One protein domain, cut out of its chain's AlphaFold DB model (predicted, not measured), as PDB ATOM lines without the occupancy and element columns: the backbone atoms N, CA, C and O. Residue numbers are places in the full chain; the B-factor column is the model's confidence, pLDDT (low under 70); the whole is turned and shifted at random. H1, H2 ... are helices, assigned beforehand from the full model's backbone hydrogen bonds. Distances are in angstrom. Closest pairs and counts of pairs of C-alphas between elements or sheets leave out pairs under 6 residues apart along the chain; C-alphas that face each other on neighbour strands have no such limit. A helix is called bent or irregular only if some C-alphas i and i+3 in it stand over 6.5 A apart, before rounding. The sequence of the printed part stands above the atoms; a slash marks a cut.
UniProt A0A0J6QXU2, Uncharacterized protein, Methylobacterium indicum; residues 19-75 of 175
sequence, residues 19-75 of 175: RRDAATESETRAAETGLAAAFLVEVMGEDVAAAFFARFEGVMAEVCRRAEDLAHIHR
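AT A GLANCE: This is residues 19 to 75 of the 175 residues of an uncharacterized protein of Methylobacterium indicum (UniProt A0A0J6QXU2). A long bent helix, H2, follows the long helix H1 at a sharp corner, and the three pieces H1, H2a and H2b make an open, angular hook with few contacts and no packed core. H1 makes one long arm, with residues 19 to 36 sticking out free, while H2b makes another beyond the short arm H2a. The printed part has 57 residues with two named helices, H1 then H2, and no named strand; its class is all helix. It is loose, with a radius of gyration of the C-alphas of 14.2 A, and its C-alphas span 38 by 29 by 21 A.

IN THESE COORDINATES: H2, residues 46 to 75, was assigned as one helix by its hydrogen bonds but is bent, with C-alphas 55 and 58 8.4 A apart. Its arm H2a, residues 46 to 55, measures 14.3 A from C-alpha 46 at (13.002, 3.436, -57.866). Its arm H2b, residues 58 to 75, measures 27.9 A and ends with C-alpha 75 at (-9.913, 19.173, -58.315); it is irregular, with C-alphas 58 and 61 8.2 A apart. H1, residues 19 to 44, measures 37.4 A from C-alpha 19 at (-7.118, -9.388, -29.635).

HOW THE PARTS SIT: H2a and H2b are close but not clearly touching; their closest C-alphas, of Phe 53 and Met 60, are 7.8 A apart. They run opposite ways at a steep tilt of 66 degrees. H1 and H2a are close but not clearly touching, with the C-alphas of Val 41 and Ala 49 closest at 5.7 A. They run opposite ways at a steep tilt of 68 degrees, only just short of about perpendicular. H1 and H2b are apart. Every O i to N i+4 pair is within hydrogen-bond range in H1 and H2a, and 13 of 14 are in H2b.

THE WHOLE: The C-alphas farthest apart, of Arg 19 and His 74, are 41.6 A apart. The printed part has no cut, and the link from H1 to H2 is tight. Mean pLDDT of the printed part is 85.5; residues 19 to 26 are under 70.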
ATOM      1  N   ARG A  19      -8.539  -9.276 -29.270       41.72
ATOM      2  CA  ARG A  19      -7.118  -9.388 -29.635       41.72
ATOM      3  C   ARG A  19      -6.925  -9.866 -31.074       41.72
ATOM      4  O   ARG A  19      -5.939  -9.489 -31.696       41.72
ATOM      5  N   ARG A  20      -7.872 -10.655 -31.600       47.56
ATOM      6  CA  ARG A  20      -7.895 -11.070 -33.008       47.56
ATOM      7  C   ARG A  20      -8.337  -9.934 -33.915       47.56
ATOM      8  O   ARG A  20      -7.721  -9.763 -34.956       47.56
ATOM      9  N   ASP A  21      -9.303  -9.122 -33.490       54.16
ATOM     10  CA  ASP A  21      -9.744  -7.958 -34.269       54.16
ATOM     11  C   ASP A  21      -8.593  -6.952 -34.449       54.16
ATOM     12  O   ASP A  21      -8.287  -6.558 -35.567       54.16
ATOM     13  N   ALA A  22      -7.842  -6.651 -33.381       55.41
ATOM     14  CA  ALA A  22      -6.673  -5.770 -33.458       55.41
ATOM     15  C   ALA A  22      -5.496  -6.361 -34.265       55.41
ATOM     16  O   ALA A  22      -4.780  -5.621 -34.937       55.41
ATOM     17  N   ALA A  23      -5.275  -7.681 -34.198       60.06
ATOM     18  CA  ALA A  23      -4.250  -8.353 -35.001       60.06
ATOM     19  C   ALA A  23      -4.618  -8.343 -36.493       60.06
ATOM     20  O   ALA A  23      -3.783  -8.001 -37.322       60.06
ATOM     21  N   THR A  24      -5.889  -8.605 -36.809       64.19
ATOM     22  CA  THR A  24      -6.419  -8.579 -38.179       64.19
ATOM     23  C   THR A  24      -6.386  -7.157 -38.744       64.19
ATOM     24  O   THR A  24      -5.901  -6.954 -39.847       64.19
ATOM     25  N   GLU A  25      -6.791  -6.139 -37.976       63.75
ATOM     26  CA  GLU A  25      -6.680  -4.728 -38.383       63.75
ATOM     27  C   GLU A  25      -5.227  -4.289 -38.622       63.75
ATOM     28  O   GLU A  25      -4.952  -3.511 -39.535       63.75
ATOM     29  N   SER A  26      -4.282  -4.776 -37.810       67.38
ATOM     30  CA  SER A  26      -2.857  -4.479 -37.984       67.38
ATOM     31  C   SER A  26      -2.272  -5.154 -39.225       67.38
ATOM     32  O   SER A  26      -1.438  -4.552 -39.898       67.38
ATOM     33  N   GLU A  27      -2.687  -6.386 -39.519       71.00
ATOM     34  CA  GLU A  27      -2.286  -7.119 -40.723       71.00
ATOM     35  C   GLU A  27      -2.859  -6.461 -41.983       71.00
ATOM     36  O   GLU A  27      -2.114  -6.222 -42.935       71.00
ATOM     37  N   THR A  28      -4.134  -6.056 -41.958       74.62
ATOM     38  CA  THR A  28      -4.770  -5.314 -43.055       74.62
ATOM     39  C   THR A  28      -4.071  -3.979 -43.305       74.62
ATOM     40  O   THR A  28      -3.683  -3.700 -44.434       74.62
ATOM     41  N   ARG A  29      -3.798  -3.185 -42.258       77.50
ATOM     42  CA  ARG A  29      -3.067  -1.911 -42.412       77.50
ATOM     43  C   ARG A  29      -1.659  -2.101 -42.965       77.50
ATOM     44  O   ARG A  29      -1.192  -1.270 -43.743       77.50
ATOM     45  N   ALA A  30      -0.962  -3.161 -42.555       76.94
ATOM     46  CA  ALA A  30       0.366  -3.465 -43.080       76.94
ATOM     47  C   ALA A  30       0.308  -3.832 -44.572       76.94
ATOM     48  O   ALA A  30       1.146  -3.361 -45.341       76.94
ATOM     49  N   ALA A  31      -0.698  -4.609 -44.988       80.69
ATOM     50  CA  ALA A  31      -0.925  -4.952 -46.390       80.69
ATOM     51  C   ALA A  31      -1.275  -3.716 -47.242       80.69
ATOM     52  O   ALA A  31      -0.640  -3.491 -48.271       80.69
ATOM     53  N   GLU A  32      -2.198  -2.870 -46.775       83.81
ATOM     54  CA  GLU A  32      -2.567  -1.602 -47.430       83.81
ATOM     55  C   GLU A  32      -1.360  -0.663 -47.575       83.81
ATOM     56  O   GLU A  32      -1.133  -0.075 -48.632       83.81
ATOM     57  N   THR A  33      -0.533  -0.562 -46.527       84.94
ATOM     58  CA  THR A  33       0.694   0.249 -46.557       84.94
ATOM     59  C   THR A  33       1.685  -0.285 -47.591       84.94
ATOM     60  O   THR A  33       2.304   0.499 -48.309       84.94
ATOM     61  N   GLY A  34       1.832  -1.611 -47.683       85.44
ATOM     62  CA  GLY A  34       2.690  -2.255 -48.676       85.44
ATOM     63  C   GLY A  34       2.239  -1.980 -50.111       85.44
ATOM     64  O   GLY A  34       3.070  -1.640 -50.952       85.44
ATOM     65  N   LEU A  35       0.930  -2.056 -50.371       85.69
ATOM     66  CA  LEU A  35       0.348  -1.761 -51.681       85.69
ATOM     67  C   LEU A  35       0.554  -0.292 -52.077       85.69
ATOM     68  O   LEU A  35       1.054  -0.008 -53.165       85.69
ATOM     69  N   ALA A  36       0.254   0.642 -51.169       87.69
ATOM     70  CA  ALA A  36       0.456   2.070 -51.407       87.69
ATOM     71  C   ALA A  36       1.935   2.412 -51.666       87.69
ATOM     72  O   ALA A  36       2.245   3.201 -52.559       87.69
ATOM     73  N   ALA A  37       2.859   1.800 -50.919       89.75
ATOM     74  CA  ALA A  37       4.292   1.994 -51.122       89.75
ATOM     75  C   ALA A  37       4.764   1.455 -52.483       89.75
ATOM     76  O   ALA A  37       5.532   2.133 -53.166       89.75
ATOM     77  N   ALA A  38       4.289   0.274 -52.897       89.19
ATOM     78  CA  ALA A  38       4.618  -0.303 -54.198       89.19
ATOM     79  C   ALA A  38       4.146   0.596 -55.350       89.19
ATOM     80  O   ALA A  38       4.937   0.915 -56.237       89.19
ATOM     81  N   PHE A  39       2.905   1.086 -55.280       88.94
ATOM     82  CA  PHE A  39       2.362   2.022 -56.264       88.94
ATOM     83  C   PHE A  39       3.182   3.318 -56.350       88.94
ATOM     84  O   PHE A  39       3.503   3.787 -57.440       88.94
ATOM     85  N   LEU A  40       3.577   3.893 -55.207       88.81
ATOM     86  CA  LEU A  40       4.408   5.103 -55.192       88.81
ATOM     87  C   LEU A  40       5.770   4.876 -55.861       88.81
ATOM     88  O   LEU A  40       6.222   5.732 -56.622       88.81
ATOM     89  N   VAL A  41       6.414   3.733 -55.611       93.31
ATOM     90  CA  VAL A  41       7.685   3.375 -56.262       93.31
ATOM     91  C   VAL A  41       7.496   3.180 -57.767       93.31
ATOM     92  O   VAL A  41       8.322   3.665 -58.537       93.31
ATOM     93  N   GLU A  42       6.409   2.535 -58.190       92.56
ATOM     94  CA  GLU A  42       6.085   2.339 -59.607       92.56
ATOM     95  C   GLU A  42       5.881   3.674 -60.339       92.56
ATOM     96  O   GLU A  42       6.470   3.897 -61.396       92.56
ATOM     97  N   VAL A  43       5.105   4.594 -59.756       91.94
ATOM     98  CA  VAL A  43       4.796   5.898 -60.367       91.94
ATOM     99  C   VAL A  43       6.007   6.832 -60.390       91.94
ATOM    100  O   VAL A  43       6.209   7.559 -61.364       91.94
ATOM    101  N   MET A  44       6.807   6.854 -59.321       93.50
ATOM    102  CA  MET A  44       7.962   7.754 -59.222       93.50
ATOM    103  C   MET A  44       9.208   7.210 -59.932       93.50
ATOM    104  O   MET A  44      10.028   7.997 -60.408       93.50
ATOM    105  N   GLY A  45       9.362   5.886 -59.989       95.94
ATOM    106  CA  GLY A  45      10.611   5.204 -60.317       95.94
ATOM    107  C   GLY A  45      11.517   5.026 -59.090       95.94
ATOM    108  O   GLY A  45      11.601   5.900 -58.225       95.94
ATOM    109  N   GLU A  46      12.225   3.893 -59.033       96.38
ATOM    110  CA  GLU A  46      13.002   3.436 -57.866       96.38
ATOM    111  C   GLU A  46      14.000   4.484 -57.343       96.38
ATOM    112  O   GLU A  46      13.979   4.823 -56.158       96.38
ATOM    113  N   ASP A  47      14.825   5.056 -58.226       97.25
ATOM    114  CA  ASP A  47      15.857   6.030 -57.842       97.25
ATOM    115  C   ASP A  47      15.259   7.350 -57.324       97.25
ATOM    116  O   ASP A  47      15.767   7.952 -56.372       97.25
ATOM    117  N   VAL A  48      14.157   7.805 -57.931       97.38
ATOM    118  CA  VAL A  48      13.478   9.050 -57.540       97.38
ATOM    119  C   VAL A  48      12.761   8.860 -56.209       97.38
ATOM    120  O   VAL A  48      12.862   9.729 -55.341       97.38
ATOM    121  N   ALA A  49      12.091   7.721 -56.016       94.69
ATOM    122  CA  ALA A  49      11.483   7.361 -54.743       94.69
ATOM    123  C   ALA A  49      12.545   7.311 -53.634       94.69
ATOM    124  O   ALA A  49      12.393   7.985 -52.614       94.69
ATOM    125  N   ALA A  50      13.662   6.606 -53.853       95.31
ATOM    126  CA  ALA A  50      14.751   6.521 -52.881       95.31
ATOM    127  C   ALA A  50      15.305   7.907 -52.504       95.31
ATOM    128  O   ALA A  50      15.450   8.214 -51.317       95.31
ATOM    129  N   ALA A  51      15.556   8.774 -53.491       96.56
ATOM    130  CA  ALA A  51      16.019  10.139 -53.249       96.56
ATOM    131  C   ALA A  51      14.979  10.993 -52.497       96.56
ATOM    132  O   ALA A  51      15.336  11.747 -51.588       96.56
ATOM    133  N   PHE A  52      13.697  10.867 -52.849       94.44
ATOM    134  CA  PHE A  52      12.602  11.591 -52.205       94.44
ATOM    135  C   PHE A  52      12.459  11.201 -50.730       94.44
ATOM    136  O   PHE A  52      12.478  12.073 -49.857       94.44
ATOM    137  N   PHE A  53      12.392   9.900 -50.432       92.31
ATOM    138  CA  PHE A  53      12.281   9.421 -49.056       92.31
ATOM    139  C   PHE A  53      13.529   9.767 -48.241       92.31
ATOM    140  O   PHE A  53      13.386  10.306 -47.147       92.31
ATOM    141  N   ALA A  54      14.737   9.609 -48.795       94.31
ATOM    142  CA  ALA A  54      15.972  10.011 -48.113       94.31
ATOM    143  C   ALA A  54      15.999  11.508 -47.750       94.31
ATOM    144  O   ALA A  54      16.592  11.907 -46.748       94.31
ATOM    145  N   ARG A  55      15.354  12.361 -48.558       96.12
ATOM    146  CA  ARG A  55      15.324  13.810 -48.333       96.12
ATOM    147  C   ARG A  55      14.250  14.261 -47.341       96.12
ATOM    148  O   ARG A  55      14.459  15.286 -46.679       96.12
ATOM    149  N   PHE A  56      13.114  13.564 -47.282       94.06
ATOM    150  CA  PHE A  56      11.892  14.035 -46.614       94.06
ATOM    151  C   PHE A  56      11.317  13.082 -45.557       94.06
ATOM    152  O   PHE A  56      10.267  13.392 -44.998       94.06
ATOM    153  N   GLU A  57      11.988  11.970 -45.238       90.94
ATOM    154  CA  GLU A  57      11.542  10.963 -44.258       90.94
ATOM    155  C   GLU A  57      10.928  11.580 -42.987       90.94
ATOM    156  O   GLU A  57       9.797  11.263 -42.621       90.94
ATOM    157  N   GLY A  58      11.626  12.536 -42.363       89.50
ATOM    158  CA  GLY A  58      11.206  13.151 -41.099       89.50
ATOM    159  C   GLY A  58       9.914  13.977 -41.152       89.50
ATOM    160  O   GLY A  58       9.372  14.306 -40.100       89.50
ATOM    161  N   VAL A  59       9.412  14.316 -42.343       92.44
ATOM    162  CA  VAL A  59       8.180  15.106 -42.540       92.44
ATOM    163  C   VAL A  59       7.141  14.382 -43.402       92.44
ATOM    164  O   VAL A  59       6.132  14.976 -43.778       92.44
ATOM    165  N   MET A  60       7.344  13.096 -43.706       90.06
ATOM    166  CA  MET A  60       6.545  12.370 -44.701       90.06
ATOM    167  C   MET A  60       5.043  12.363 -44.393       90.06
ATOM    168  O   MET A  60       4.225  12.575 -45.280       90.06
ATOM    169  N   ALA A  61       4.663  12.201 -43.121       88.38
ATOM    170  CA  ALA A  61       3.258  12.222 -42.715       88.38
ATOM    171  C   ALA A  61       2.570  13.569 -43.008       88.38
ATOM    172  O   ALA A  61       1.394  13.601 -43.375       88.38
ATOM    173  N   GLU A  62       3.293  14.683 -42.861       90.62
ATOM    174  CA  GLU A  62       2.781  16.009 -43.208       90.62
ATOM    175  C   GLU A  62       2.752  16.208 -44.723       90.62
ATOM    176  O   GLU A  62       1.758  16.706 -45.248       90.62
ATOM    177  N   VAL A  63       3.791  15.762 -45.434       91.25
ATOM    178  CA  VAL A  63       3.856  15.828 -46.902       91.25
ATOM    179  C   VAL A  63       2.690  15.075 -47.539       91.25
ATOM    180  O   VAL A  63       2.014  15.648 -48.387       91.25
ATOM    181  N   CYS A  64       2.396  13.849 -47.099       90.31
ATOM    182  CA  CYS A  64       1.262  13.078 -47.614       90.31
ATOM    183  C   CYS A  64      -0.075  13.790 -47.370       90.31
ATOM    184  O   CYS A  64      -0.892  13.877 -48.281       90.31
ATOM    185  N   ARG A  65      -0.278  14.369 -46.176       88.38
ATOM    186  CA  ARG A  65      -1.493  15.146 -45.873       88.38
ATOM    187  C   ARG A  65      -1.610  16.385 -46.762       88.38
ATOM    188  O   ARG A  65      -2.673  16.661 -47.299       88.38
ATOM    189  N   ARG A  66      -0.513  17.125 -46.946       90.06
ATOM    190  CA  ARG A  66      -0.498  18.307 -47.818       90.06
ATOM    191  C   ARG A  66      -0.688  17.946 -49.285       90.06
ATOM    192  O   ARG A  66      -1.315  18.714 -50.004       90.06
ATOM    193  N   ALA A  67      -0.178  16.802 -49.727       92.00
ATOM    194  CA  ALA A  67      -0.408  16.296 -51.073       92.00
ATOM    195  C   ALA A  67      -1.887  15.936 -51.295       92.00
ATOM    196  O   ALA A  67      -2.433  16.290 -52.338       92.00
ATOM    197  N   GLU A  68      -2.545  15.307 -50.313       90.69
ATOM    198  CA  GLU A  68      -3.997  15.066 -50.334       90.69
ATOM    199  C   GLU A  68      -4.769  16.390 -50.454       90.69
ATOM    200  O   GLU A  68      -5.540  16.563 -51.400       90.69
ATOM    201  N   ASP A  69      -4.499  17.364 -49.573       90.25
ATOM    202  CA  ASP A  69      -5.144  18.686 -49.622       90.25
ATOM    203  C   ASP A  69      -4.945  19.365 -50.988       90.25
ATOM    204  O   ASP A  69      -5.903  19.853 -51.588       90.25
ATOM    205  N   LEU A  70      -3.715  19.364 -51.520       93.44
ATOM    206  CA  LEU A  70      -3.395  19.947 -52.828       93.44
ATOM    207  C   LEU A  70      -4.140  19.251 -53.969       93.44
ATOM    208  O   LEU A  70      -4.672  19.931 -54.848       93.44
ATOM    209  N   ALA A  71      -4.223  17.919 -53.955       93.44
ATOM    210  CA  ALA A  71      -4.983  17.173 -54.953       93.44
ATOM    211  C   ALA A  71      -6.463  17.585 -54.936       93.44
ATOM    212  O   ALA A  71      -7.052  17.832 -55.992       93.44
ATOM    213  N   HIS A  72      -7.059  17.736 -53.752       93.06
ATOM    214  CA  HIS A  72      -8.442  18.191 -53.619       93.06
ATOM    215  C   HIS A  72      -8.636  19.658 -54.017       93.06
ATOM    216  O   HIS A  72      -9.628  19.971 -54.674       93.06
ATOM    217  N   ILE A  73      -7.685  20.537 -53.698       93.31
ATOM    218  CA  ILE A  73      -7.687  21.939 -54.139       93.31
ATOM    219  C   ILE A  73      -7.676  22.026 -55.665       93.31
ATOM    220  O   ILE A  73      -8.493  22.742 -56.239       93.31
ATOM    221  N   HIS A  74      -6.794  21.276 -56.330       93.81
ATOM    222  CA  HIS A  74      -6.728  21.267 -57.791       93.81
ATOM    223  C   HIS A  74      -8.020  20.746 -58.420       93.81
ATOM    224  O   HIS A  74      -8.504  21.334 -59.380       93.81
ATOM    225  N   ARG A  75      -8.620  19.697 -57.847       93.62
ATOM    226  CA  ARG A  75      -9.913  19.173 -58.315       93.62
ATOM    227  C   ARG A  75     -11.075  20.141 -58.087       93.62
ATOM    228  O   ARG A  75     -12.054  20.062 -58.811       93.62
TER     229      ARG A  75